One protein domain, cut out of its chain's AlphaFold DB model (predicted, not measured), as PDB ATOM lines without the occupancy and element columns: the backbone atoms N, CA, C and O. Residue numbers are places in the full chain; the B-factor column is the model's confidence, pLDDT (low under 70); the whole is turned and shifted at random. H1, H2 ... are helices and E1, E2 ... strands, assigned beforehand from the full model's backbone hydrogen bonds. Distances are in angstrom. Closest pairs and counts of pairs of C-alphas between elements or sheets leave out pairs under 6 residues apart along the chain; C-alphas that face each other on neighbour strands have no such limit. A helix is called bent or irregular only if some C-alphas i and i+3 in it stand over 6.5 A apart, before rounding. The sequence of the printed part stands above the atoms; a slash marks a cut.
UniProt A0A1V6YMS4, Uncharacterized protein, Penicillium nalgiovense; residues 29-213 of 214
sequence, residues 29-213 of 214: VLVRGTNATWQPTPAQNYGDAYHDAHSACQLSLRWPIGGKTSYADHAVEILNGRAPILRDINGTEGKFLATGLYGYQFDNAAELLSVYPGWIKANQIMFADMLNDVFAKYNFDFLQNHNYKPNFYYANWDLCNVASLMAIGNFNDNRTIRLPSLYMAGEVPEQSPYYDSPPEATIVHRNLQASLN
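Overview. This is residues 29 to 213 of the 214 residues of an uncharacterized protein of Penicillium nalgiovense (UniProt A0A1V6YMS4). A flattened bundle of seven helices is built round H3, with H1, H4 and H5 packed on it; H2 packs on H1 towards one end, and H6 and H7 pack on H5 towards the other. A tiny parallel sheet, E1 beside E2, sits near the first residues of H3. The printed part has 185 residues, in the order E1 H1 H2 E2 H3 H4 H5 H6 H7, and its class is mostly helix. It is compact, with a radius of gyration of the C-alphas of 16.8 A and spans of 47 by 46 by 26 A.

Along the chain. The sheet has E1, residues 29 to 31, beginning at C-alpha 29 (21.297, -60.690, -82.412), and E2, residues 88 to 90. H3 is residues 94 to 113, 28.3 A long. H1 is residues 46 to 66, 29.6 A, and H2 residues 69 to 82, 20.4 A. H4, residues 121 to 148, 38.4 A, begins at C-alpha 121 (3.807, -67.201, -98.772); it has a kink of 61 degrees near residue 142 and is irregular, C-alphas 144 and 147 being 8.3 A apart. H5 is residues 155 to 171, 24.6 A, H6 residues 175 to 184, and H7 residues 199 to 213, ending at C-alpha 213 (18.632, -91.405, -66.461).

Arrangement. E1 and E2 are parallel at 25 degrees; N 30 and O 88 are 2.9 A apart and N 90 and O 30 2.8 A, within hydrogen-bond range. E1, H1, H2 and E2 form a strand-helix-strand unit, two parallel strands joined through helices, with a right-handed crossover. The closest C-alphas of E2 and H3 are Ile 89 and Lys 95, 6.2 A. H3 touches H5 at Gly 100 and Asn 161, C-alphas 3.9 A apart, the same way at a shallow tilt of 33 degrees, only just short of steep. H3 touches H1 at Cys 57 and Ala 109, 4.2 A between C-alphas. Hairpins, helices that run opposite ways and touch, are H1 and H2 at Ala 56 and Ala 75, 4.3 A between C-alphas; H3 and H4 at Thr 99 and Phe 135, 5.4 A; H4 and H5 at Asn 139 and Asn 161, 5.1 A; and H5 and H6 at Gly 169 and Arg 178, 4.1 A. H7 touches H6 at Met 184 and His 205, C-alphas 4.6 A apart. H1 and H7 are apart. Every O i to N i+4 pair is within hydrogen-bond range in H2, H3 and H5; H1 has 15 of 17, H4 21 of 24, H6 5 of 6 and H7 10 of 11.

Size, cuts and confidence. The C-alphas farthest apart, of Gly 67 and Asn 151, are 49.1 A apart. The printed part has no cut. The links E1 to H1 and H6 to H7 are long, 14 residues each. pLDDT is under 70 at residues 188 to 208 and 210 to 213.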
ATOM      1  N   VAL A  29      20.735 -59.573 -83.167       96.31
ATOM      2  CA  VAL A  29      21.297 -60.690 -82.412       96.31
ATOM      3  C   VAL A  29      20.429 -60.939 -81.195       96.31
ATOM      4  O   VAL A  29      20.188 -60.032 -80.395       96.31
ATOM      5  N   LEU A  30      19.981 -62.176 -81.031       97.25
ATOM      6  CA  LEU A  30      19.302 -62.627 -79.826       97.25
ATOM      7  C   LEU A  30      20.344 -62.992 -78.768       97.25
ATOM      8  O   LEU A  30      21.185 -63.857 -78.984       97.25
ATOM      9  N   VAL A  31      20.281 -62.349 -77.608       97.06
ATOM     10  CA  VAL A  31      21.306 -62.466 -76.569       97.06
ATOM     11  C   VAL A  31      20.704 -63.001 -75.282       97.06
ATOM     12  O   VAL A  31      19.809 -62.379 -74.695       97.06
ATOM     13  N   ARG A  32      21.252 -64.121 -74.798       96.00
ATOM     14  CA  ARG A  32      20.929 -64.677 -73.480       96.00
ATOM     15  C   ARG A  32      22.177 -65.002 -72.673       96.00
ATOM     16  O   ARG A  32      22.960 -65.874 -73.031       96.00
ATOM     17  N   GLY A  33      22.297 -64.334 -71.531       90.62
ATOM     18  CA  GLY A  33      23.471 -64.394 -70.667       90.62
ATOM     19  C   GLY A  33      24.360 -63.162 -70.822       90.62
ATOM     20  O   GLY A  33      23.982 -62.174 -71.452       90.62
ATOM     21  N   THR A  34      25.528 -63.220 -70.196       82.81
ATOM     22  CA  THR A  34      26.576 -62.192 -70.264       82.81
ATOM     23  C   THR A  34      27.632 -62.556 -71.321       82.81
ATOM     24  O   THR A  34      27.508 -63.571 -71.999       82.81
ATOM     25  N   ASN A  35      28.666 -61.726 -71.496       77.31
ATOM     26  CA  ASN A  35      29.838 -62.026 -72.336       77.31
ATOM     27  C   ASN A  35      29.523 -62.412 -73.792       77.31
ATOM     28  O   ASN A  35      30.184 -63.280 -74.363       77.31
ATOM     29  N   ALA A  36      28.526 -61.766 -74.403       81.81
ATOM     30  CA  ALA A  36      28.279 -61.939 -75.826       81.81
ATOM     31  C   ALA A  36      29.518 -61.506 -76.632       81.81
ATOM     32  O   ALA A  36      30.065 -60.419 -76.427       81.81
ATOM     33  N   THR A  37      29.970 -62.371 -77.537       85.19
ATOM     34  CA  THR A  37      31.190 -62.156 -78.329       85.19
ATOM     35  C   THR A  37      30.958 -61.259 -79.540       85.19
ATOM     36  O   THR A  37      31.919 -60.718 -80.087       85.19
ATOM     37  N   TRP A  38      29.694 -61.071 -79.931       84.44
ATOM     38  CA  TRP A  38      29.284 -60.150 -80.989       84.44
ATOM     39  C   TRP A  38      29.790 -58.730 -80.718       84.44
ATOM     40  O   TRP A  38      29.837 -58.324 -79.561       84.44
ATOM     41  N   GLN A  39      30.166 -57.979 -81.758       83.25
ATOM     42  CA  GLN A  39      30.709 -56.625 -81.609       83.25
ATOM     43  C   GLN A  39      29.855 -55.573 -82.337       83.25
ATOM     44  O   GLN A  39      29.541 -55.773 -83.510       83.25
ATOM     45  N   PRO A  40      29.508 -54.447 -81.676       85.94
ATOM     46  CA  PRO A  40      29.743 -54.154 -80.253       85.94
ATOM     47  C   PRO A  40      28.978 -55.132 -79.346       85.94
ATOM     48  O   PRO A  40      27.895 -55.567 -79.726       85.94
ATOM     49  N   THR A  41      29.529 -55.479 -78.171       84.19
ATOM     50  CA  THR A  41      28.905 -56.445 -77.242       84.19
ATOM     51  C   THR A  41      27.471 -56.033 -76.897       84.19
ATOM     52  O   THR A  41      27.279 -55.041 -76.187       84.19
ATOM     53  N   PRO A  42      26.457 -56.774 -77.382       86.31
ATOM     54  CA  PRO A  42      25.068 -56.426 -77.145       86.31
ATOM     55  C   PRO A  42      24.653 -56.778 -75.711       86.31
ATOM     56  O   PRO A  42      25.128 -57.752 -75.121       86.31
ATOM     57  N   ALA A  43      23.731 -55.994 -75.152       91.12
ATOM     58  CA  ALA A  43      23.073 -56.336 -73.894       91.12
ATOM     59  C   ALA A  43      22.157 -57.560 -74.071       91.12
ATOM     60  O   ALA A  43      21.698 -57.852 -75.176       91.12
ATOM     61  N   GLN A  44      21.848 -58.255 -72.970       95.06
ATOM     62  CA  GLN A  44      20.842 -59.319 -73.001       95.06
ATOM     63  C   GLN A  44      19.486 -58.760 -73.457       95.06
ATOM     64  O   GLN A  44      19.057 -57.708 -72.986       95.06
ATOM     65  N   ASN A  45      18.807 -59.478 -74.347       96.38
ATOM     66  CA  ASN A  45      17.535 -59.034 -74.926       96.38
ATOM     67  C   ASN A  45      16.520 -60.171 -75.113       96.38
ATOM     68  O   ASN A  45      15.446 -59.956 -75.668       96.38
ATOM     69  N   TYR A  46      16.808 -61.376 -74.608       96.56
ATOM     70  CA  TYR A  46      15.896 -62.517 -74.717       96.56
ATOM     71  C   TYR A  46      14.493 -62.251 -74.153       96.56
ATOM     72  O   TYR A  46      13.530 -62.853 -74.621       96.56
ATOM     73  N   GLY A  47      14.396 -61.328 -73.184       97.75
ATOM     74  CA  GLY A  47      13.158 -60.739 -72.674       97.75
ATOM     75  C   GLY A  47      12.194 -60.330 -73.775       97.75
ATOM     76  O   GLY A  47      11.021 -60.686 -73.762       97.75
ATOM     77  N   ASP A  48      12.708 -59.594 -74.749       98.00
ATOM     78  CA  ASP A  48      11.919 -59.075 -75.854       98.00
ATOM     79  C   ASP A  48      11.484 -60.202 -76.800       98.00
ATOM     80  O   ASP A  48      10.337 -60.239 -77.235       98.00
ATOM     81  N   ALA A  49      12.363 -61.175 -77.055       97.56
ATOM     82  CA  ALA A  49      12.071 -62.286 -77.956       97.56
ATOM     83  C   ALA A  49      10.910 -63.166 -77.468       97.56
ATOM     84  O   ALA A  49       9.987 -63.425 -78.238       97.56
ATOM     85  N   TYR A  50      10.914 -63.605 -76.203       97.19
ATOM     86  CA  TYR A  50       9.829 -64.470 -75.729       97.19
ATOM     87  C   TYR A  50       8.510 -63.714 -75.545       97.19
ATOM     88  O   TYR A  50       7.453 -64.317 -75.711       97.19
ATOM     89  N   HIS A  51       8.533 -62.414 -75.225       98.50
ATOM     90  CA  HIS A  51       7.299 -61.626 -75.178       98.50
ATOM     91  C   HIS A  51       6.714 -61.414 -76.580       98.50
ATOM     92  O   HIS A  51       5.501 -61.544 -76.739       98.50
ATOM     93  N   ASP A  52       7.552 -61.168 -77.594       98.44
ATOM     94  CA  ASP A  52       7.116 -61.072 -78.992       98.44
ATOM     95  C   ASP A  52       6.496 -62.387 -79.476       98.44
ATOM     96  O   ASP A  52       5.381 -62.387 -79.996       98.44
ATOM     97  N   ALA A  53       7.174 -63.518 -79.250       98.25
ATOM     98  CA  ALA A  53       6.656 -64.836 -79.618       98.25
ATOM     99  C   ALA A  53       5.324 -65.140 -78.912       98.25
ATOM    100  O   ALA A  53       4.371 -65.624 -79.525       98.25
ATOM    101  N   HIS A  54       5.232 -64.810 -77.620       98.00
ATOM    102  CA  HIS A  54       4.017 -65.003 -76.839       98.00
ATOM    103  C   HIS A  54       2.867 -64.122 -77.331       98.00
ATOM    104  O   HIS A  54       1.738 -64.598 -77.440       98.00
ATOM    105  N   SER A  55       3.149 -62.859 -77.659       98.62
ATOM    106  CA  SER A  55       2.156 -61.946 -78.222       98.62
ATOM    107  C   SER A  55       1.646 -62.454 -79.569       98.62
ATOM    108  O   SER A  55       0.437 -62.610 -79.737       98.62
ATOM    109  N   ALA A  56       2.545 -62.830 -80.486       98.50
ATOM    110  CA  ALA A  56       2.175 -63.399 -81.780       98.50
ATOM    111  C   ALA A  56       1.308 -64.661 -81.631       98.50
ATOM    112  O   ALA A  56       0.283 -64.784 -82.301       98.50
ATOM    113  N   CYS A  57       1.657 -65.566 -80.711       98.00
ATOM    114  CA  CYS A  57       0.870 -66.767 -80.431       98.00
ATOM    115  C   CYS A  57      -0.535 -66.425 -79.902       98.00
ATOM    116  O   CYS A  57      -1.543 -66.876 -80.450       98.00
ATOM    117  N   GLN A  58      -0.627 -65.568 -78.881       97.69
ATOM    118  CA  GLN A  58      -1.908 -65.157 -78.302       97.69
ATOM    119  C   GLN A  58      -2.813 -64.466 -79.328       97.69
ATOM    120  O   GLN A  58      -4.007 -64.752 -79.395       97.69
ATOM    121  N   LEU A  59      -2.252 -63.585 -80.152       98.19
ATOM    122  CA  LEU A  59      -2.973 -62.883 -81.210       98.19
ATOM    123  C   LEU A  59      -3.438 -63.833 -82.323       98.19
ATOM    124  O   LEU A  59      -4.591 -63.747 -82.754       98.19
ATOM    125  N   SER A  60      -2.598 -64.801 -82.701       97.25
ATOM    126  CA  SER A  60      -2.957 -65.861 -83.654       97.25
ATOM    127  C   SER A  60      -4.129 -66.706 -83.151       97.25
ATOM    128  O   SER A  60      -4.987 -67.077 -83.942       97.25
ATOM    129  N   LEU A  61      -4.233 -66.944 -81.836       95.88
ATOM    130  CA  LEU A  61      -5.383 -67.623 -81.218       95.88
ATOM    131  C   LEU A  61      -6.634 -66.736 -81.133       95.88
ATOM    132  O   LEU A  61      -7.755 -67.225 -81.292       95.88
ATOM    133  N   ARG A  62      -6.479 -65.426 -80.895       95.44
ATOM    134  CA  ARG A  62      -7.620 -64.494 -80.834       95.44
ATOM    135  C   ARG A  62      -8.335 -64.352 -82.170       95.44
ATOM    136  O   ARG A  62      -9.541 -64.109 -82.166       95.44
ATOM    137  N   TRP A  63      -7.630 -64.499 -83.287       95.56
ATOM    138  CA  TRP A  63      -8.225 -64.377 -84.616       95.56
ATOM    139  C   TRP A  63      -9.354 -65.393 -84.880       95.56
ATOM    140  O   TRP A  63     -10.486 -64.944 -85.081       95.56
ATOM    141  N   PRO A  64      -9.130 -66.723 -84.848       92.88
ATOM    142  CA  PRO A  64     -10.177 -67.696 -85.148       92.88
ATOM    143  C   PRO A  64     -11.266 -67.755 -84.069       92.88
ATOM    144  O   PRO A  64     -12.419 -68.023 -84.393       92.88
ATOM    145  N   ILE A  65     -10.937 -67.481 -82.799       90.06
ATOM    146  CA  ILE A  65     -11.909 -67.550 -81.695       90.06
ATOM    147  C   ILE A  65     -12.787 -66.291 -81.640       90.06
ATOM    148  O   ILE A  65     -13.999 -66.380 -81.457       90.06
ATOM    149  N   GLY A  66     -12.180 -65.111 -81.789       87.31
ATOM    150  CA  GLY A  66     -12.863 -63.818 -81.705       87.31
ATOM    151  C   GLY A  66     -13.376 -63.278 -83.043       87.31
ATOM    152  O   GLY A  66     -14.103 -62.287 -83.056       87.31
ATOM    153  N   GLY A  67     -12.983 -63.884 -84.169       87.12
ATOM    154  CA  GLY A  67     -13.434 -63.525 -85.517       87.12
ATOM    155  C   GLY A  67     -12.868 -62.213 -86.078       87.12
ATOM    156  O   GLY A  67     -13.368 -61.724 -87.087       87.12
ATOM    157  N   LYS A  68     -11.847 -61.617 -85.444       94.12
ATOM    158  CA  LYS A  68     -11.245 -60.338 -85.869       94.12
ATOM    159  C   LYS A  68      -9.874 -60.561 -86.500       94.12
ATOM    160  O   LYS A  68      -8.933 -60.941 -85.806       94.12
ATOM    161  N   THR A  69      -9.757 -60.281 -87.798       97.00
ATOM    162  CA  THR A  69      -8.503 -60.433 -88.561       97.00
ATOM    163  C   THR A  69      -7.398 -59.504 -88.082       97.00
ATOM    164  O   THR A  69      -6.242 -59.896 -88.139       97.00
ATOM    165  N   SER A  70      -7.739 -58.359 -87.481       97.25
ATOM    166  CA  SER A  70      -6.764 -57.408 -86.929       97.25
ATOM    167  C   SER A  70      -5.770 -58.041 -85.949       97.25
ATOM    168  O   SER A  70      -4.656 -57.554 -85.811       97.25
ATOM    169  N   TYR A  71      -6.153 -59.114 -85.245       98.19
ATOM    170  CA  TYR A  71      -5.217 -59.839 -84.381       98.19
ATOM    171  C   TYR A  71      -4.242 -60.704 -85.183       98.19
ATOM    172  O   TYR A  71      -3.055 -60.709 -84.876       98.19
ATOM    173  N   ALA A  72      -4.711 -61.386 -86.229       98.25
ATOM    174  CA  ALA A  72      -3.832 -62.125 -87.128       98.25
ATOM    175  C   ALA A  72      -2.906 -61.182 -87.905       98.25
ATOM    176  O   ALA A  72      -1.714 -61.454 -87.980       98.25
ATOM    177  N   ASP A  73      -3.412 -60.047 -88.396       98.50
ATOM    178  CA  ASP A  73      -2.602 -59.007 -89.045       98.50
ATOM    179  C   ASP A  73      -1.457 -58.550 -88.130       98.50
ATOM    180  O   ASP A  73      -0.294 -58.557 -88.526       98.50
ATOM    181  N   HIS A  74      -1.762 -58.264 -86.861       98.56
ATOM    182  CA  HIS A  74      -0.750 -57.853 -85.888       98.56
ATOM    183  C   HIS A  74       0.248 -58.969 -85.551       98.56
ATOM    184  O   HIS A  74       1.441 -58.719 -85.392       98.56
ATOM    185  N   ALA A  75      -0.204 -60.224 -85.469       98.56
ATOM    186  CA  ALA A  75       0.698 -61.362 -85.308       98.56
ATOM    187  C   ALA A  75       1.660 -61.485 -86.504       98.56
ATOM    188  O   ALA A  75       2.859 -61.681 -86.304       98.56
ATOM    189  N   VAL A  76       1.161 -61.291 -87.733       98.62
ATOM    190  CA  VAL A  76       1.977 -61.264 -88.956       98.62
ATOM    191  C   VAL A  76       3.021 -60.150 -88.884       98.62
ATOM    192  O   VAL A  76       4.176 -60.384 -89.236       98.62
ATOM    193  N   GLU A  77       2.648 -58.958 -88.415       98.38
ATOM    194  CA  GLU A  77       3.579 -57.839 -88.231       98.38
ATOM    195  C   GLU A  77       4.708 -58.182 -87.251       98.38
ATOM    196  O   GLU A  77       5.872 -57.915 -87.548       98.38
ATOM    197  N   ILE A  78       4.399 -58.833 -86.123       98.56
ATOM    198  CA  ILE A  78       5.411 -59.262 -85.145       98.56
ATOM    199  C   ILE A  78       6.392 -60.264 -85.776       98.56
ATOM    200  O   ILE A  78       7.610 -60.087 -85.671       98.56
ATOM    201  N   LEU A  79       5.880 -61.308 -86.441       98.44
ATOM    202  CA  LEU A  79       6.719 -62.349 -87.046       98.44
ATOM    203  C   LEU A  79       7.576 -61.780 -88.191       98.44
ATOM    204  O   LEU A  79       8.799 -61.956 -88.210       98.44
ATOM    205  N   ASN A  80       6.965 -61.015 -89.099       98.06
ATOM    206  CA  ASN A  80       7.662 -60.400 -90.232       98.06
ATOM    207  C   ASN A  80       8.611 -59.277 -89.812       98.06
ATOM    208  O   ASN A  80       9.574 -59.016 -90.522       98.06
ATOM    209  N   GLY A  81       8.377 -58.622 -88.673       96.94
ATOM    210  CA  GLY A  81       9.302 -57.635 -88.121       96.94
ATOM    211  C   GLY A  81      10.626 -58.259 -87.676       96.94
ATOM    212  O   GLY A  81      11.657 -57.591 -87.693       96.94
ATOM    213  N   ARG A  82      10.628 -59.549 -87.313       96.19
ATOM    214  CA  ARG A  82      11.824 -60.261 -86.845       96.19
ATOM    215  C   ARG A  82      12.573 -60.993 -87.954       96.19
ATOM    216  O   ARG A  82      13.800 -60.940 -87.956       96.19
ATOM    217  N   ALA A  83      11.865 -61.634 -88.886       95.12
ATOM    218  CA  ALA A  83      12.467 -62.446 -89.952       95.12
ATOM    219  C   ALA A  83      13.626 -61.770 -90.722       95.12
ATOM    220  O   ALA A  83      14.680 -62.387 -90.859       95.12
ATOM    221  N   PRO A  84      13.513 -60.511 -91.191       95.81
ATOM    222  CA  PRO A  84      14.588 -59.855 -91.932       95.81
ATOM    223  C   PRO A  84      15.658 -59.227 -91.027       95.81
ATOM    224  O   PRO A  84      16.623 -58.666 -91.545       95.81
ATOM    225  N   ILE A  85      15.497 -59.262 -89.703       96.44
ATOM    226  CA  ILE A  85      16.397 -58.592 -88.760       96.44
ATOM    227  C   ILE A  85      17.274 -59.602 -88.032       96.44
ATOM    228  O   ILE A  85      18.477 -59.394 -87.977       96.44
ATOM    229  N   LEU A  86      16.709 -60.679 -87.484       97.62
ATOM    230  CA  LEU A  86      17.460 -61.619 -86.652       97.62
ATOM    231  C   LEU A  86      18.458 -62.430 -87.495       97.62
ATOM    232  O   LEU A  86      18.066 -63.149 -88.412       97.62
ATOM    233  N   ARG A  87      19.749 -62.320 -87.170       96.06
ATOM    234  CA  ARG A  87      20.868 -62.961 -87.880       96.06
ATOM    235  C   ARG A  87      21.629 -63.974 -87.040       96.06
ATOM    236  O   ARG A  87      22.222 -64.888 -87.606       96.06
ATOM    237  N   ASP A  88      21.640 -63.815 -85.718       96.44
ATOM    238  CA  ASP A  88      22.456 -64.672 -84.860       96.44
ATOM    239  C   ASP A  88      21.920 -64.817 -83.427       96.44
ATOM    240  O   ASP A  88      21.076 -64.035 -82.974       96.44
ATOM    241  N   ILE A  89      22.436 -65.811 -82.699       96.88
ATOM    242  CA  ILE A  89      22.175 -66.030 -81.270       96.88
ATOM    243  C   ILE A  89      23.507 -66.027 -80.518       96.88
ATOM    244  O   ILE A  89      24.435 -66.760 -80.850       96.88
ATOM    245  N   ASN A  90      23.604 -65.212 -79.471       95.31
ATOM    246  CA  ASN A  90      24.830 -65.010 -78.706       95.31
ATOM    247  C   ASN A  90      24.565 -64.988 -77.184       95.31
ATOM    248  O   ASN A  90      23.427 -65.076 -76.715       95.31
ATOM    249  N   GLY A  91      25.636 -64.881 -76.401       93.06
ATOM    250  CA  GLY A  91      25.643 -64.944 -74.942       93.06
ATOM    251  C   GLY A  91      26.457 -66.128 -74.420       93.06
ATOM    252  O   GLY A  91      27.191 -66.774 -75.170       93.06
ATOM    253  N   THR A  92      26.327 -66.407 -73.122       91.75
ATOM    254  CA  THR A  92      26.953 -67.576 -72.488       91.75
ATOM    255  C   THR A  92      26.248 -68.874 -72.913       91.75
ATOM    256  O   THR A  92      25.564 -68.928 -73.933       91.75
ATOM    257  N   GLU A  93      26.354 -69.944 -72.122       92.62
ATOM    258  CA  GLU A  93      25.626 -71.194 -72.349       92.62
ATOM    259  C   GLU A  93      24.123 -70.963 -72.545       92.62
ATOM    260  O   GLU A  93      23.494 -71.647 -73.347       92.62
ATOM    261  N   GLY A  94      23.550 -69.952 -71.879       94.44
ATOM    262  CA  GLY A  94      22.132 -69.605 -71.971       94.44
ATOM    263  C   GLY A  94      21.618 -69.362 -73.396       94.44
ATOM    264  O   GLY A  94      20.410 -69.457 -73.616       94.44
ATOM    265  N   LYS A  95      22.496 -69.121 -74.376       95.50
ATOM    266  CA  LYS A  95      22.133 -69.047 -75.798       95.50
ATOM    267  C   LYS A  95      21.449 -70.322 -76.316       95.50
ATOM    268  O   LYS A  95      20.550 -70.232 -77.147       95.50
ATOM    269  N   PHE A  96      21.783 -71.498 -75.784       96.50
ATOM    270  CA  PHE A  96      21.159 -72.759 -76.207       96.50
ATOM    271  C   PHE A  96      19.777 -72.978 -75.582       96.50
ATOM    272  O   PHE A  96      18.894 -73.539 -76.225       96.50
ATOM    273  N   LEU A  97      19.518 -72.423 -74.390       96.62
ATOM    274  CA  LEU A  97      18.141 -72.289 -73.897       96.62
ATOM    275  C   LEU A  97      17.340 -71.286 -74.725       96.62
ATOM    276  O   LEU A  97      16.144 -71.475 -74.920       96.62
ATOM    277  N   ALA A  98      17.971 -70.194 -75.168       97.38
ATOM    278  CA  ALA A  98      17.305 -69.223 -76.029       97.38
ATOM    279  C   ALA A  98      16.915 -69.837 -77.375       97.38
ATOM    280  O   ALA A  98      15.809 -69.614 -77.858       97.38
ATOM    281  N   THR A  99      17.812 -70.645 -77.930       97.56
ATOM    282  CA  THR A  99      17.598 -71.349 -79.187       97.56
ATOM    283  C   THR A  99      16.393 -72.287 -79.088       97.56
ATOM    284  O   THR A  99      15.403 -72.068 -79.784       97.56
ATOM    285  N   GLY A 100      16.419 -73.255 -78.168       98.00
ATOM    286  CA  GLY A 100      15.338 -74.234 -78.050       98.00
ATOM    287  C   GLY A 100      13.996 -73.626 -77.631       98.00
ATOM    288  O   GLY A 100      12.964 -73.875 -78.248       98.00
ATOM    289  N   LEU A 101      13.974 -72.773 -76.601       98.19
ATOM    290  CA  LEU A 101      12.704 -72.251 -76.079       98.19
ATOM    291  C   LEU A 101      12.047 -71.250 -77.028       98.19
ATOM    292  O   LEU A 101      10.838 -71.318 -77.244       98.19
ATOM    293  N   TYR A 102      12.814 -70.301 -77.563       98.00
ATOM    294  CA  TYR A 102      12.224 -69.212 -78.337       98.00
ATOM    295  C   TYR A 102      12.014 -69.613 -79.792       98.00
ATOM    296  O   TYR A 102      11.006 -69.210 -80.361       98.00
ATOM    297  N   GLY A 103      12.882 -70.464 -80.356       98.00
ATOM    298  CA  GLY A 103      12.647 -71.080 -81.662       98.00
ATOM    299  C   GLY A 103      11.324 -71.845 -81.672       98.00
ATOM    300  O   GLY A 103      10.470 -71.578 -82.511       98.00
ATOM    301  N   TYR A 104      11.094 -72.682 -80.655       98.31
ATOM    302  CA  TYR A 104       9.821 -73.382 -80.462       98.31
ATOM    303  C   TYR A 104       8.623 -72.429 -80.313       98.31
ATOM    304  O   TYR A 104       7.571 -72.640 -80.911       98.31
ATOM    305  N   GLN A 105       8.741 -71.367 -79.510       98.25
ATOM    306  CA  GLN A 105       7.636 -70.419 -79.310       98.25
ATOM    307  C   GLN A 105       7.280 -69.644 -80.584       98.25
ATOM    308  O   GLN A 105       6.096 -69.473 -80.876       98.25
ATOM    309  N   PHE A 106       8.285 -69.177 -81.327       98.44
ATOM    310  CA  PHE A 106       8.087 -68.480 -82.595       98.44
ATOM    311  C   PHE A 106       7.473 -69.394 -83.650       98.44
ATOM    312  O   PHE A 106       6.532 -68.981 -84.324       98.44
ATOM    313  N   ASP A 107       7.962 -70.628 -83.751       98.12
ATOM    314  CA  ASP A 107       7.444 -71.603 -84.702       98.12
ATOM    315  C   ASP A 107       5.980 -71.965 -84.418       98.12
ATOM    316  O   ASP A 107       5.149 -71.896 -85.313       98.12
ATOM    317  N   ASN A 108       5.601 -72.196 -83.157       97.69
ATOM    318  CA  ASN A 108       4.195 -72.447 -82.818       97.69
ATOM    319  C   ASN A 108       3.270 -71.284 -83.209       97.69
ATOM    320  O   ASN A 108       2.145 -71.507 -83.655       97.69
ATOM    321  N   ALA A 109       3.717 -70.037 -83.021       97.88
ATOM    322  CA  ALA A 109       2.952 -68.873 -83.460       97.88
ATOM    323  C   ALA A 109       2.818 -68.846 -84.990       97.88
ATOM    324  O   ALA A 109       1.735 -68.573 -85.505       97.88
ATOM    325  N   ALA A 110       3.900 -69.165 -85.703       98.06
ATOM    326  CA  ALA A 110       3.915 -69.265 -87.154       98.06
ATOM    327  C   ALA A 110       2.992 -70.382 -87.666       98.06
ATOM    328  O   ALA A 110       2.164 -70.138 -88.538       98.06
ATOM    329  N   GLU A 111       3.046 -71.577 -87.088       96.81
ATOM    330  CA  GLU A 111       2.212 -72.709 -87.490       96.81
ATOM    331  C   GLU A 111       0.719 -72.393 -87.334       96.81
ATOM    332  O   GLU A 111      -0.059 -72.590 -88.270       96.81
ATOM    333  N   LEU A 112       0.318 -71.800 -86.200       96.50
ATOM    334  CA  LEU A 112      -1.063 -71.350 -85.972       96.50
ATOM    335  C   LEU A 112      -1.527 -70.320 -87.013       96.50
ATOM    336  O   LEU A 112      -2.698 -70.302 -87.398       96.50
ATOM    337  N   LEU A 113      -0.615 -69.455 -87.458       97.06
ATOM    338  CA  LEU A 113      -0.891 -68.366 -88.389       97.06
ATOM    339  C   LEU A 113      -0.700 -68.770 -89.861       97.06
ATOM    340  O   LEU A 113      -1.104 -68.031 -90.754       97.06
ATOM    341  N   SER A 114      -0.120 -69.938 -90.143       96.06
ATOM    342  CA  SER A 114       0.280 -70.387 -91.488       96.06
ATOM    343  C   SER A 114      -0.884 -70.453 -92.487       96.06
ATOM    344  O   SER A 114      -0.705 -70.227 -93.692       96.06
ATOM    345  N   VAL A 115      -2.087 -70.726 -91.971       94.44
ATOM    346  CA  VAL A 115      -3.353 -70.806 -92.710       94.44
ATOM    347  C   VAL A 115      -4.029 -69.446 -92.899       94.44
ATOM    348  O   VAL A 115      -5.035 -69.359 -93.605       94.44
ATOM    349  N   TYR A 116      -3.513 -68.382 -92.277       97.50
ATOM    350  CA  TYR A 116      -4.073 -67.042 -92.399       97.50
ATOM    351  C   TYR A 116      -3.820 -66.468 -93.800       97.50
ATOM    352  O   TYR A 116      -2.662 -66.269 -94.171       97.50
ATOM    353  N   PRO A 117      -4.865 -66.116 -94.577       96.25
ATOM    354  CA  PRO A 117      -4.679 -65.606 -95.937       96.25
ATOM    355  C   PRO A 117      -3.888 -64.293 -96.021       96.25
ATOM    356  O   PRO A 117      -3.291 -64.012 -97.058       96.25
ATOM    357  N   GLY A 118      -3.879 -63.490 -94.948       97.12
ATOM    358  CA  GLY A 118      -3.126 -62.234 -94.887       97.12
ATOM    359  C   GLY A 118      -1.614 -62.421 -94.734       97.12
ATOM    360  O   GLY A 118      -0.854 -61.496 -95.021       97.12
ATOM    361  N   TRP A 119      -1.143 -63.614 -94.347       98.25
ATOM    362  CA  TRP A 119       0.286 -63.907 -94.300       98.25
ATOM    363  C   TRP A 119       0.754 -64.536 -95.608       98.25
ATOM    364  O   TRP A 119       0.691 -65.750 -95.803       98.25
ATOM    365  N   ILE A 120       1.222 -63.702 -96.533       97.38
ATOM    366  CA  ILE A 120       1.631 -64.168 -97.862       97.38
ATOM    367  C   ILE A 120       2.785 -65.177 -97.794       97.38
ATOM    368  O   ILE A 120       3.682 -65.076 -96.954       97.38
ATOM    369  N   LYS A 121       2.812 -66.117 -98.746       95.62
ATOM    370  CA  LYS A 121       3.807 -67.201 -98.772       95.62
ATOM    371  C   LYS A 121       5.256 -66.723 -98.821       95.62
ATOM    372  O   LYS A 121       6.092 -67.338 -98.178       95.62
ATOM    373  N   ALA A 122       5.548 -65.613 -99.498       97.00
ATOM    374  CA  ALA A 122       6.898 -65.045 -99.511       97.00
ATOM    375  C   ALA A 122       7.396 -64.685 -98.097       97.00
ATOM    376  O   ALA A 122       8.528 -64.996 -97.746       97.00
ATOM    377  N   ASN A 123       6.532 -64.104 -97.262       97.94
ATOM    378  CA  ASN A 123       6.893 -63.735 -95.894       97.94
ATOM    379  C   ASN A 123       6.977 -64.962 -94.976       97.94
ATOM    380  O   ASN A 123       7.847 -65.007 -94.111       97.94
ATOM    381  N   GLN A 124       6.119 -65.969 -95.193       97.62
ATOM    382  CA  GLN A 124       6.236 -67.261 -94.505       97.62
ATOM    383  C   GLN A 124       7.592 -67.916 -94.800       97.62
ATOM    384  O   GLN A 124       8.257 -68.361 -93.874       97.62
ATOM    385  N   ILE A 125       8.030 -67.906 -96.065       96.62
ATOM    386  CA  ILE A 125       9.338 -68.436 -96.478       96.62
ATOM    387  C   ILE A 125      10.474 -67.660 -95.805       96.62
ATOM    388  O   ILE A 125      11.344 -68.268 -95.201       96.62
ATOM    389  N   MET A 126      10.438 -66.323 -95.805       97.62
ATOM    390  CA  MET A 126      11.465 -65.531 -95.113       97.62
ATOM    391  C   MET A 126      11.542 -65.834 -93.609       97.62
ATOM    392  O   MET A 126      12.623 -65.820 -93.022       97.62
ATOM    393  N   PHE A 127      10.397 -66.086 -92.969       98.31
ATOM    394  CA  PHE A 127      10.356 -66.474 -91.562       98.31
ATOM    395  C   PHE A 127      10.899 -67.893 -91.342       98.31
ATOM    396  O   PHE A 127      11.703 -68.105 -90.436       98.31
ATOM    397  N   ALA A 128      10.509 -68.835 -92.202       97.12
ATOM    398  CA  ALA A 128      11.007 -70.208 -92.234       97.12
ATOM    399  C   ALA A 128      12.534 -70.269 -92.403       97.12
ATOM    400  O   ALA A 128      13.208 -71.001 -91.674       97.12
ATOM    401  N   ASP A 129      13.084 -69.463 -93.312       96.69
ATOM    402  CA  ASP A 129      14.523 -69.355 -93.555       96.69
ATOM    403  C   ASP A 129      15.250 -68.852 -92.304       96.69
ATOM    404  O   ASP A 129      16.226 -69.456 -91.869       96.69
ATOM    405  N   MET A 130      14.719 -67.822 -91.635       98.06
ATOM    406  CA  MET A 130      15.269 -67.343 -90.362       98.06
ATOM    407  C   MET A 130      15.248 -68.432 -89.275       98.06
ATOM    408  O   MET A 130      16.242 -68.611 -88.566       98.06
ATOM    409  N   LEU A 131      14.159 -69.201 -89.156       98.19
ATOM    410  CA  LEU A 131      14.097 -70.334 -88.226       98.19
ATOM    411  C   LEU A 131      15.170 -71.389 -88.532       98.19
ATOM    412  O   LEU A 131      15.803 -71.891 -87.605       98.19
ATOM    413  N   ASN A 132      15.416 -71.699 -89.806       95.94
ATOM    414  CA  ASN A 132      16.453 -72.653 -90.205       95.94
ATOM    415  C   ASN A 132      17.865 -72.121 -89.911       95.94
ATOM    416  O   ASN A 132      18.647 -72.753 -89.194       95.94
ATOM    417  N   ASP A 133      18.177 -70.945 -90.448       96.12
ATOM    418  CA  ASP A 133      19.535 -70.397 -90.505       96.12
ATOM    419  C   ASP A 133      20.037 -69.917 -89.139       96.12
ATOM    420  O   ASP A 133      21.247 -69.892 -88.865       96.12
ATOM    421  N   VAL A 134      19.101 -69.542 -88.264       97.56
ATOM    422  CA  VAL A 134      19.391 -69.069 -86.914       97.56
ATOM    423  C   VAL A 134      19.096 -70.168 -85.900       97.56
ATOM    424  O   VAL A 134      20.023 -70.681 -85.274       97.56
ATOM    425  N   PHE A 135      17.834 -70.563 -85.728       98.12
ATOM    426  CA  PHE A 135      17.450 -71.447 -84.629       98.12
ATOM    427  C   PHE A 135      17.861 -72.903 -84.867       98.12
ATOM    428  O   PHE A 135      18.553 -73.479 -84.029       98.12
ATOM    429  N   ALA A 136      17.489 -73.515 -85.995       95.56
ATOM    430  CA  ALA A 136      17.805 -74.920 -86.256       95.56
ATOM    431  C   ALA A 136      19.320 -75.174 -86.259       95.56
ATOM    432  O   ALA A 136      19.769 -76.150 -85.660       95.56
ATOM    433  N   LYS A 137      20.109 -74.250 -86.825       95.12
ATOM    434  CA  LYS A 137      21.579 -74.277 -86.770       95.12
ATOM    435  C   LYS A 137      22.111 -74.460 -85.343       95.12
ATOM    436  O   LYS A 137      22.897 -75.371 -85.096       95.12
ATOM    437  N   TYR A 138      21.683 -73.617 -84.400       96.69
ATOM    438  CA  TYR A 138      22.153 -73.697 -83.012       96.69
ATOM    439  C   TYR A 138      21.546 -74.866 -82.233       96.69
ATOM    440  O   TYR A 138      22.211 -75.393 -81.343       96.69
ATOM    441  N   ASN A 139      20.324 -75.297 -82.571       95.81
ATOM    442  CA  ASN A 139      19.721 -76.478 -81.958       95.81
ATOM    443  C   ASN A 139      20.548 -77.723 -82.307       95.81
ATOM    444  O   ASN A 139      20.904 -78.494 -81.419       95.81
ATOM    445  N   PHE A 140      20.897 -77.902 -83.587       92.00
ATOM    446  CA  PHE A 140      21.749 -79.010 -84.019       92.00
ATOM    447  C   PHE A 140      23.144 -78.941 -83.400       92.00
ATOM    448  O   PHE A 140      23.608 -79.952 -82.880       92.00
ATOM    449  N   ASP A 141      23.786 -77.767 -83.398       92.25
ATOM    450  CA  ASP A 141      25.104 -77.592 -82.773       92.25
ATOM    451  C   ASP A 141      25.083 -77.983 -81.287       92.25
ATOM    452  O   ASP A 141      25.948 -78.730 -80.825       92.25
ATOM    453  N   PHE A 142      24.060 -77.549 -80.541       93.69
ATOM    454  CA  PHE A 142      23.904 -77.934 -79.141       93.69
ATOM    455  C   PHE A 142      23.722 -79.434 -78.978       93.69
ATOM    456  O   PHE A 142      24.411 -80.052 -78.180       93.69
ATOM    457  N   LEU A 143      22.799 -80.031 -79.721       89.06
ATOM    458  CA  LEU A 143      22.474 -81.438 -79.554       89.06
ATOM    459  C   LEU A 143      23.663 -82.335 -79.949       89.06
ATOM    460  O   LEU A 143      23.918 -83.350 -79.298       89.06
ATOM    461  N   GLN A 144      24.413 -81.957 -80.987       85.62
ATOM    462  CA  GLN A 144      25.567 -82.711 -81.475       85.62
ATOM    463  C   GLN A 144      26.787 -82.553 -80.565       85.62
ATOM    464  O   GLN A 144      27.413 -83.543 -80.184       85.62
ATOM    465  N   ASN A 145      27.148 -81.311 -80.246       88.06
ATOM    466  CA  ASN A 145      28.413 -81.001 -79.582       88.06
ATOM    467  C   ASN A 145      28.247 -80.799 -78.077       88.06
ATOM    468  O   ASN A 145      29.235 -80.796 -77.345       88.06
ATOM    469  N   HIS A 146      27.015 -80.598 -77.609       89.00
ATOM    470  CA  HIS A 146      26.656 -80.353 -76.215       89.00
ATOM    471  C   HIS A 146      27.484 -79.217 -75.601       89.00
ATOM    472  O   HIS A 146      27.935 -79.279 -74.455       89.00
ATOM    473  N   ASN A 147      27.772 -78.201 -76.431       92.19
ATOM    474  CA  ASN A 147      28.695 -77.100 -76.148       92.19
ATOM    475  C   ASN A 147      30.049 -77.560 -75.559       92.19
ATOM    476  O   ASN A 147      30.644 -76.874 -74.726       92.19
ATOM    477  N   TYR A 148      30.509 -78.750 -75.953       91.38
ATOM    478  CA  TYR A 148      31.710 -79.423 -75.459       91.38
ATOM    479  C   TYR A 148      31.701 -79.703 -73.942       91.38
ATOM    480  O   TYR A 148      32.759 -79.800 -73.317       91.38
ATOM    481  N   LYS A 149      30.511 -79.830 -73.333       89.25
ATOM    482  CA  LYS A 149      30.305 -80.044 -71.887       89.25
ATOM    483  C   LYS A 149      29.259 -81.146 -71.601       89.25
ATOM    484  O   LYS A 149      28.226 -80.839 -71.012       89.25
ATOM    485  N   PRO A 150      29.513 -82.423 -71.956       82.06
ATOM    486  CA  PRO A 150      28.517 -83.514 -71.954       82.06
ATOM    487  C   PRO A 150      27.774 -83.756 -70.626       82.06
ATOM    488  O   PRO A 150      26.623 -84.154 -70.655       82.06
ATOM    489  N   ASN A 151      28.393 -83.479 -69.472       84.69
ATOM    490  CA  ASN A 151      27.812 -83.761 -68.146       84.69
ATOM    491  C   ASN A 151      27.441 -82.476 -67.381       84.69
ATOM    492  O   ASN A 151      27.572 -82.413 -66.159       84.69
ATOM    493  N   PHE A 152      27.105 -81.401 -68.099       87.06
ATOM    494  CA  PHE A 152      26.849 -80.082 -67.505       87.06
ATOM    495  C   PHE A 152      25.378 -79.662 -67.556       87.06
ATOM    496  O   PHE A 152      24.939 -78.883 -66.708       87.06
ATOM    497  N   TYR A 153      24.625 -80.126 -68.552       88.00
ATOM    498  CA  TYR A 153      23.275 -79.642 -68.816       88.00
ATOM    499  C   TYR A 153      22.216 -80.600 -68.280       88.00
ATOM    500  O   TYR A 153      22.354 -81.814 -68.351       88.00
ATOM    501  N   TYR A 154      21.137 -80.030 -67.746       89.56
ATOM    502  CA  TYR A 154      19.945 -80.787 -67.374       89.56
ATOM    503  C   TYR A 154      19.127 -81.136 -68.622       89.56
ATOM    504  O   TYR A 154      19.063 -80.331 -69.554       89.56
ATOM    505  N   ALA A 155      18.397 -82.253 -68.584       86.69
ATOM    506  CA  ALA A 155      17.612 -82.778 -69.710       86.69
ATOM    507  C   ALA A 155      16.636 -81.772 -70.356       86.69
ATOM    508  O   ALA A 155      16.279 -81.894 -71.528       86.69
ATOM    509  N   ASN A 156      16.201 -80.737 -69.625       91.50
ATOM    510  CA  ASN A 156      15.338 -79.693 -70.180       91.50
ATOM    511  C   ASN A 156      16.015 -78.862 -71.290       91.50
ATOM    512  O   ASN A 156      15.314 -78.163 -72.023       91.50
ATOM    513  N   TRP A 157      17.347 -78.873 -71.375       94.50
ATOM    514  CA  TRP A 157      18.098 -78.196 -72.428       94.50
ATOM    515  C   TRP A 157      18.009 -78.979 -73.735       94.50
ATOM    516  O   TRP A 157      17.608 -78.413 -74.750       94.50
ATOM    517  N   ASP A 158      18.289 -80.278 -73.714       91.25
ATOM    518  CA  ASP A 158      18.138 -81.144 -74.884       91.25
ATOM    519  C   ASP A 158      16.682 -81.189 -75.341       91.25
ATOM    520  O   ASP A 158      16.392 -80.959 -76.514       91.25
ATOM    521  N   LEU A 159      15.746 -81.365 -74.400       91.44
ATOM    522  CA  LEU A 159      14.322 -81.459 -74.714       91.44
ATOM    523  C   LEU A 159      13.797 -80.213 -75.438       91.44
ATOM    524  O   LEU A 159      13.048 -80.341 -76.405       91.44
ATOM    525  N   CYS A 160      14.185 -79.006 -75.012       96.12
ATOM    526  CA  CYS A 160      13.708 -77.795 -75.682       96.12
ATOM    527  C   CYS A 160      14.340 -77.602 -77.067       96.12
ATOM    528  O   CYS A 160      13.663 -77.107 -77.968       96.12
ATOM    529  N   ASN A 161      15.591 -78.027 -77.272       96.25
ATOM    530  CA  ASN A 161      16.241 -77.949 -78.582       96.25
ATOM    531  C   ASN A 161      15.652 -78.981 -79.563       96.25
ATOM    532  O   ASN A 161      15.386 -78.647 -80.717       96.25
ATOM    533  N   VAL A 162      15.347 -80.199 -79.099       93.50
ATOM    534  CA  VAL A 162      14.627 -81.208 -79.894       93.50
ATOM    535  C   VAL A 162      13.221 -80.718 -80.246       93.50
ATOM    536  O   VAL A 162      12.844 -80.747 -81.418       93.50
ATOM    537  N   ALA A 163      12.470 -80.193 -79.273       94.81
ATOM    538  CA  ALA A 163      11.132 -79.648 -79.510       94.81
ATOM    539  C   ALA A 163      11.149 -78.500 -80.532       94.81
ATOM    540  O   ALA A 163      10.288 -78.441 -81.409       94.81
ATOM    541  N   SER A 164      12.150 -77.617 -80.465       97.88
ATOM    542  CA  SER A 164      12.327 -76.559 -81.461       97.88
ATOM    543  C   SER A 164      12.583 -77.118 -82.857       97.88
ATOM    544  O   SER A 164      11.988 -76.616 -83.804       97.88
ATOM    545  N   LEU A 165      13.444 -78.128 -83.012       95.62
ATOM    546  CA  LEU A 165      13.708 -78.733 -84.323       95.62
ATOM    547  C   LEU A 165      12.476 -79.433 -84.894       95.62
ATOM    548  O   LEU A 165      12.232 -79.334 -86.094       95.62
ATOM    549  N   MET A 166      11.688 -80.106 -84.052       93.19
ATOM    550  CA  MET A 166      10.437 -80.739 -84.479       93.19
ATOM    551  C   MET A 166       9.439 -79.716 -85.013       93.19
ATOM    552  O   MET A 166       8.861 -79.925 -86.079       93.19
ATOM    553  N   ALA A 167       9.264 -78.612 -84.285       95.62
ATOM    554  CA  ALA A 167       8.381 -77.523 -84.676       95.62
ATOM    555  C   ALA A 167       8.839 -76.924 -86.025       95.62
ATOM    556  O   ALA A 167       8.128 -77.038 -87.024       95.62
ATOM    557  N   ILE A 168      10.105 -76.493 -86.103       96.25
ATOM    558  CA  ILE A 168      10.710 -75.910 -87.316       96.25
ATOM    559  C   ILE A 168      10.628 -76.864 -88.515       96.25
ATOM    560  O   ILE A 168      10.283 -76.462 -89.627       96.25
ATOM    561  N   GLY A 169      10.932 -78.148 -88.314       91.38
ATOM    562  CA  GLY A 169      10.850 -79.158 -89.366       91.38
ATOM    563  C   GLY A 169       9.426 -79.366 -89.889       91.38
ATOM    564  O   GLY A 169       9.248 -79.679 -91.069       91.38
ATOM    565  N   ASN A 170       8.413 -79.181 -89.038       91.12
ATOM    566  CA  ASN A 170       7.013 -79.266 -89.428       91.12
ATOM    567  C   ASN A 170       6.558 -78.035 -90.208       91.12
ATOM    568  O   ASN A 170       6.110 -78.220 -91.343       91.12
ATOM    569  N   PHE A 171       6.731 -76.833 -89.653       94.25
ATOM    570  CA  PHE A 171       6.318 -75.577 -90.285       94.25
ATOM    571  C   PHE A 171       6.974 -75.383 -91.663       94.25
ATOM    572  O   PHE A 171       6.318 -75.001 -92.632       94.25
ATOM    573  N   ASN A 172       8.256 -75.744 -91.791       90.94
ATOM    574  CA  ASN A 172       9.023 -75.555 -93.029       90.94
ATOM    575  C   ASN A 172       8.808 -76.654 -94.083       90.94
ATOM    576  O   ASN A 172       9.438 -76.630 -95.138       90.94
ATOM    577  N   ASP A 173       8.005 -77.672 -93.776       86.50
ATOM    578  CA  ASP A 173       7.954 -78.943 -94.502       86.50
ATOM    579  C   ASP A 173       9.329 -79.577 -94.807       86.50
ATOM    580  O   ASP A 173       9.534 -80.291 -95.793       86.50
ATOM    581  N   ASN A 174      10.308 -79.331 -93.932       81.88
ATOM    582  CA  ASN A 174      11.690 -79.704 -94.180       81.88
ATOM    583  C   ASN A 174      12.006 -81.081 -93.589       81.88
ATOM    584  O   ASN A 174      12.329 -81.230 -92.408       81.88
ATOM    585  N   ARG A 175      11.974 -82.109 -94.444       79.81
ATOM    586  CA  ARG A 175      12.274 -83.496 -94.051       79.81
ATOM    587  C   ARG A 175      13.673 -83.690 -93.464       79.81
ATOM    588  O   ARG A 175      13.815 -84.557 -92.605       79.81
ATOM    589  N   THR A 176      14.674 -82.907 -93.877       79.88
ATOM    590  CA  THR A 176      16.049 -83.054 -93.364       79.88
ATOM    591  C   THR A 176      16.188 -82.569 -91.925       79.88
ATOM    592  O   THR A 176      17.138 -82.950 -91.254       79.88
ATOM    593  N   ILE A 177      15.241 -81.763 -91.439       82.25
ATOM    594  CA  ILE A 177      15.160 -81.331 -90.038       82.25
ATOM    595  C   ILE A 177      14.152 -82.197 -89.279       82.25
ATOM    596  O   ILE A 177      14.446 -82.717 -88.202       82.25
ATOM    597  N   ARG A 178      12.976 -82.404 -89.881       81.44
ATOM    598  CA  ARG A 178      11.863 -83.135 -89.278       81.44
ATOM    599  C   ARG A 178      12.245 -84.561 -88.901       81.44
ATOM    600  O   ARG A 178      12.052 -84.946 -87.753       81.44
ATOM    601  N   LEU A 179      12.777 -85.352 -89.835       79.38
ATOM    602  CA  LEU A 179      13.023 -86.770 -89.560       79.38
ATOM    603  C   LEU A 179      14.075 -86.970 -88.456       79.38
ATOM    604  O   LEU A 179      13.792 -87.732 -87.528       79.38
ATOM    605  N   PRO A 180      15.212 -86.241 -88.455       77.56
ATOM    606  CA  PRO A 180      16.140 -86.320 -87.336       77.56
ATOM    607  C   PRO A 180      15.568 -85.885 -86.005       77.56
ATOM    608  O   PRO A 180      15.782 -86.575 -85.013       77.56
ATOM    609  N   SER A 181      14.782 -84.813 -85.979       80.62
ATOM    610  CA  SER A 181      14.165 -84.350 -84.736       80.62
ATOM    611  C   SER A 181      13.198 -85.377 -84.127       80.62
ATOM    612  O   SER A 181      13.220 -85.594 -82.918       80.62
ATOM    613  N   LEU A 182      12.417 -86.083 -84.956       80.19
ATOM    614  CA  LEU A 182      11.505 -87.137 -84.503       80.19
ATOM    615  C   LEU A 182      12.256 -88.347 -83.938       80.19
ATOM    616  O   LEU A 182      11.861 -88.903 -82.917       80.19
ATOM    617  N   TYR A 183      13.359 -88.741 -84.576       77.06
ATOM    618  CA  TYR A 183      14.217 -89.797 -84.047       77.06
ATOM    619  C   TYR A 183      14.851 -89.390 -82.708       77.06
ATOM    620  O   TYR A 183      14.811 -90.155 -81.746       77.06
ATOM    621  N   MET A 184      15.376 -88.164 -82.606       80.50
ATOM    622  CA  MET A 184      15.940 -87.641 -81.357       80.50
ATOM    623  C   MET A 184      14.910 -87.667 -80.223       80.50
ATOM    624  O   MET A 184      15.247 -88.084 -79.120       80.50
ATOM    625  N   ALA A 185      13.653 -87.320 -80.514       77.81
ATOM    626  CA  ALA A 185      12.539 -87.374 -79.569       77.81
ATOM    627  C   ALA A 185      12.086 -88.799 -79.190       77.81
ATOM    628  O   ALA A 185      11.304 -88.960 -78.258       77.81
ATOM    629  N   GLY A 186      12.564 -89.837 -79.887       74.69
ATOM    630  CA  GLY A 186      12.119 -91.219 -79.687       74.69
ATOM    631  C   GLY A 186      10.769 -91.543 -80.338       74.69
ATOM    632  O   GLY A 186      10.198 -92.594 -80.063       74.69
ATOM    633  N   GLU A 187      10.270 -90.675 -81.221       75.50
ATOM    634  CA  GLU A 187       8.995 -90.847 -81.934       75.50
ATOM    635  C   GLU A 187       9.120 -91.791 -83.145       75.50
ATOM    636  O   GLU A 187       8.124 -92.265 -83.691       75.50
ATOM    637  N   VAL A 188      10.351 -92.070 -83.592       68.00
ATOM    638  CA  VAL A 188      10.639 -92.961 -84.724       68.00
ATOM    639  C   VAL A 188      11.656 -94.028 -84.299       68.00
ATOM    640  O   VAL A 188      12.709 -93.671 -83.768       68.00
ATOM    641  N   PRO A 189      11.395 -95.328 -84.553       62.91
ATOM    642  CA  PRO A 189      12.347 -96.394 -84.253       62.91
ATOM    643  C   PRO A 189      13.642 -96.266 -85.063       62.91
ATOM    644  O   PRO A 189      13.611 -95.888 -86.234       62.91
ATOM    645  N   GLU A 190      14.760 -96.710 -84.485       57.44
ATOM    646  CA  GLU A 190      16.095 -96.741 -85.118       57.44
ATOM    647  C   GLU A 190      16.145 -97.525 -86.442       57.44
ATOM    648  O   GLU A 190      17.027 -97.309 -87.262       57.44
ATOM    649  N   GLN A 191      15.167 -98.401 -86.683       57.69
ATOM    650  CA  GLN A 191      15.073 -99.271 -87.861       57.69
ATOM    651  C   GLN A 191      14.009 -98.805 -88.871       57.69
ATOM    652  O   GLN A 191      13.585 -99.583 -89.729       57.69
ATOM    653  N   SER A 192      13.508 -97.570 -88.755       58.28
ATOM    654  CA  SER A 192      12.476 -97.061 -89.662       58.28
ATOM    655  C   SER A 192      12.984 -97.028 -91.112       58.28
ATOM    656  O   SER A 192      13.968 -96.346 -91.393       58.28
ATOM    657  N   PRO A 193      12.292 -97.673 -92.075       54.00
ATOM    658  CA  PRO A 193      12.713 -97.710 -93.480       54.00
ATOM    659  C   PRO A 193      12.629 -96.340 -94.175       54.00
ATOM    660  O   PRO A 193      13.032 -96.200 -95.325       54.00
ATOM    661  N   TYR A 194      12.086 -95.333 -93.487       49.66
ATOM    662  CA  TYR A 194      11.994 -93.952 -93.952       49.66
ATOM    663  C   TYR A 194      13.165 -93.080 -93.477       49.66
ATOM    664  O   TYR A 194      13.122 -91.864 -93.669       49.66
ATOM    665  N   TYR A 195      14.177 -93.671 -92.832       53.72
ATOM    666  CA  TYR A 195      15.200 -92.925 -92.117       53.72
ATOM    667  C   TYR A 195      16.589 -93.578 -92.223       53.72
ATOM    668  O   TYR A 195      16.908 -94.493 -91.473       53.72
ATOM    669  N   ASP A 196      17.437 -93.065 -93.121       56.50
ATOM    670  CA  ASP A 196      18.893 -93.201 -92.983       56.50
ATOM    671  C   ASP A 196      19.339 -92.118 -91.998       56.50
ATOM    672  O   ASP A 196      19.476 -90.946 -92.360       56.50
ATOM    673  N   SER A 197      19.468 -92.478 -90.721       55.09
ATOM    674  CA  SER A 197      19.811 -91.513 -89.682       55.09
ATOM    675  C   SER A 197      21.206 -90.933 -89.938       55.09
ATOM    676  O   SER A 197      22.168 -91.711 -89.984       55.09
ATOM    677  N   PRO A 198      21.372 -89.601 -90.041       56.72
ATOM    678  CA  PRO A 198      22.695 -89.000 -89.977       56.72
ATOM    679  C   PRO A 198      23.365 -89.446 -88.667       56.72
ATOM    680  O   PRO A 198      22.675 -89.479 -87.638       56.72
ATOM    681  N   PRO A 199      24.663 -89.802 -88.658       59.72
ATOM    682  CA  PRO A 199      25.373 -90.238 -87.451       59.72
ATOM    683  C   PRO A 199      25.169 -89.304 -86.248       59.72
ATOM    684  O   PRO A 199      25.143 -89.745 -85.096       59.72
ATOM    685  N   GLU A 200      24.977 -88.015 -86.522       60.75
ATOM    686  CA  GLU A 200      24.688 -86.972 -85.549       60.75
ATOM    687  C   GLU A 200      23.398 -87.253 -84.769       60.75
ATOM    688  O   GLU A 200      23.391 -87.146 -83.548       60.75
ATOM    689  N   ALA A 201      22.324 -87.693 -85.430       62.28
ATOM    690  CA  ALA A 201      21.043 -87.949 -84.775       62.28
ATOM    691  C   ALA A 201      21.128 -89.090 -83.748       62.28
ATOM    692  O   ALA A 201      20.554 -88.990 -82.664       62.28
ATOM    693  N   THR A 202      21.900 -90.139 -84.045       65.00
ATOM    694  CA  THR A 202      22.164 -91.276 -83.141       65.00
ATOM    695  C   THR A 202      23.006 -90.888 -81.929       65.00
ATOM    696  O   THR A 202      22.833 -91.441 -80.841       65.00
ATOM    697  N   ILE A 203      23.940 -89.948 -82.085       65.12
ATOM    698  CA  ILE A 203      24.701 -89.392 -80.956       65.12
ATOM    699  C   ILE A 203      23.755 -88.611 -80.039       65.12
ATOM    700  O   ILE A 203      23.735 -88.849 -78.834       65.12
ATOM    701  N   VAL A 204      22.914 -87.758 -80.623       64.25
ATOM    702  CA  VAL A 204      21.962 -86.915 -79.893       64.25
ATOM    703  C   VAL A 204      20.955 -87.750 -79.109       64.25
ATOM    704  O   VAL A 204      20.760 -87.516 -77.921       64.25
ATOM    705  N   HIS A 205      20.338 -88.749 -79.746       68.25
ATOM    706  CA  HIS A 205      19.368 -89.615 -79.079       68.25
ATOM    707  C   HIS A 205      19.993 -90.334 -77.873       68.25
ATOM    708  O   HIS A 205      19.392 -90.390 -76.804       68.25
ATOM    709  N   ARG A 206      21.238 -90.818 -78.001       67.56
ATOM    710  CA  ARG A 206      21.963 -91.432 -76.877       67.56
ATOM    711  C   ARG A 206      22.267 -90.440 -75.757       67.56
ATOM    712  O   ARG A 206      22.084 -90.796 -74.597       67.56
ATOM    713  N   ASN A 207      22.690 -89.219 -76.087       67.00
ATOM    714  CA  ASN A 207      22.939 -88.170 -75.093       67.00
ATOM    715  C   ASN A 207      21.654 -87.807 -74.336       67.00
ATOM    716  O   ASN A 207      21.665 -87.729 -73.110       67.00
ATOM    717  N   LEU A 208      20.530 -87.678 -75.050       67.50
ATOM    718  CA  LEU A 208      19.226 -87.422 -74.443       67.50
ATOM    719  C   LEU A 208      18.835 -88.557 -73.489       67.50
ATOM    720  O   LEU A 208      18.488 -88.292 -72.342       67.50
ATOM    721  N   GLN A 209      18.947 -89.816 -73.922       70.31
ATOM    722  CA  GLN A 209      18.662 -90.966 -73.059       70.31
ATOM    723  C   GLN A 209      19.571 -90.999 -71.822       70.31
ATOM    724  O   GLN A 209      19.091 -91.309 -70.737       70.31
ATOM    725  N   ALA A 210      20.854 -90.649 -71.944       68.56
ATOM    726  CA  ALA A 210      21.745 -90.541 -70.788       68.56
ATOM    727  C   ALA A 210      21.268 -89.454 -69.807       68.56
ATOM    728  O   ALA A 210      21.095 -89.743 -68.629       68.56
ATOM    729  N   SER A 211      20.937 -88.258 -70.307       64.62
ATOM    730  CA  SER A 211      20.468 -87.131 -69.480       64.62
ATOM    731  C   SER A 211      19.145 -87.387 -68.745       64.62
ATOM    732  O   SER A 211      18.877 -86.753 -67.730       64.62
ATOM    733  N   LEU A 212      18.300 -88.286 -69.262       65.50
ATOM    734  CA  LEU A 212      17.027 -88.663 -68.635       65.50
ATOM    735  C   LEU A 212      17.195 -89.683 -67.500       65.50
ATOM    736  O   LEU A 212      16.256 -89.888 -66.734       65.50
ATOM    737  N   ASN A 213      18.351 -90.346 -67.428       65.25
ATOM    738  CA  ASN A 213      18.632 -91.405 -66.461       65.25
ATOM    739  C   ASN A 213      19.488 -90.938 -65.266       65.25
ATOM    740  O   ASN A 213      19.680 -91.729 -64.340       65.25
TER     741      ASN A 213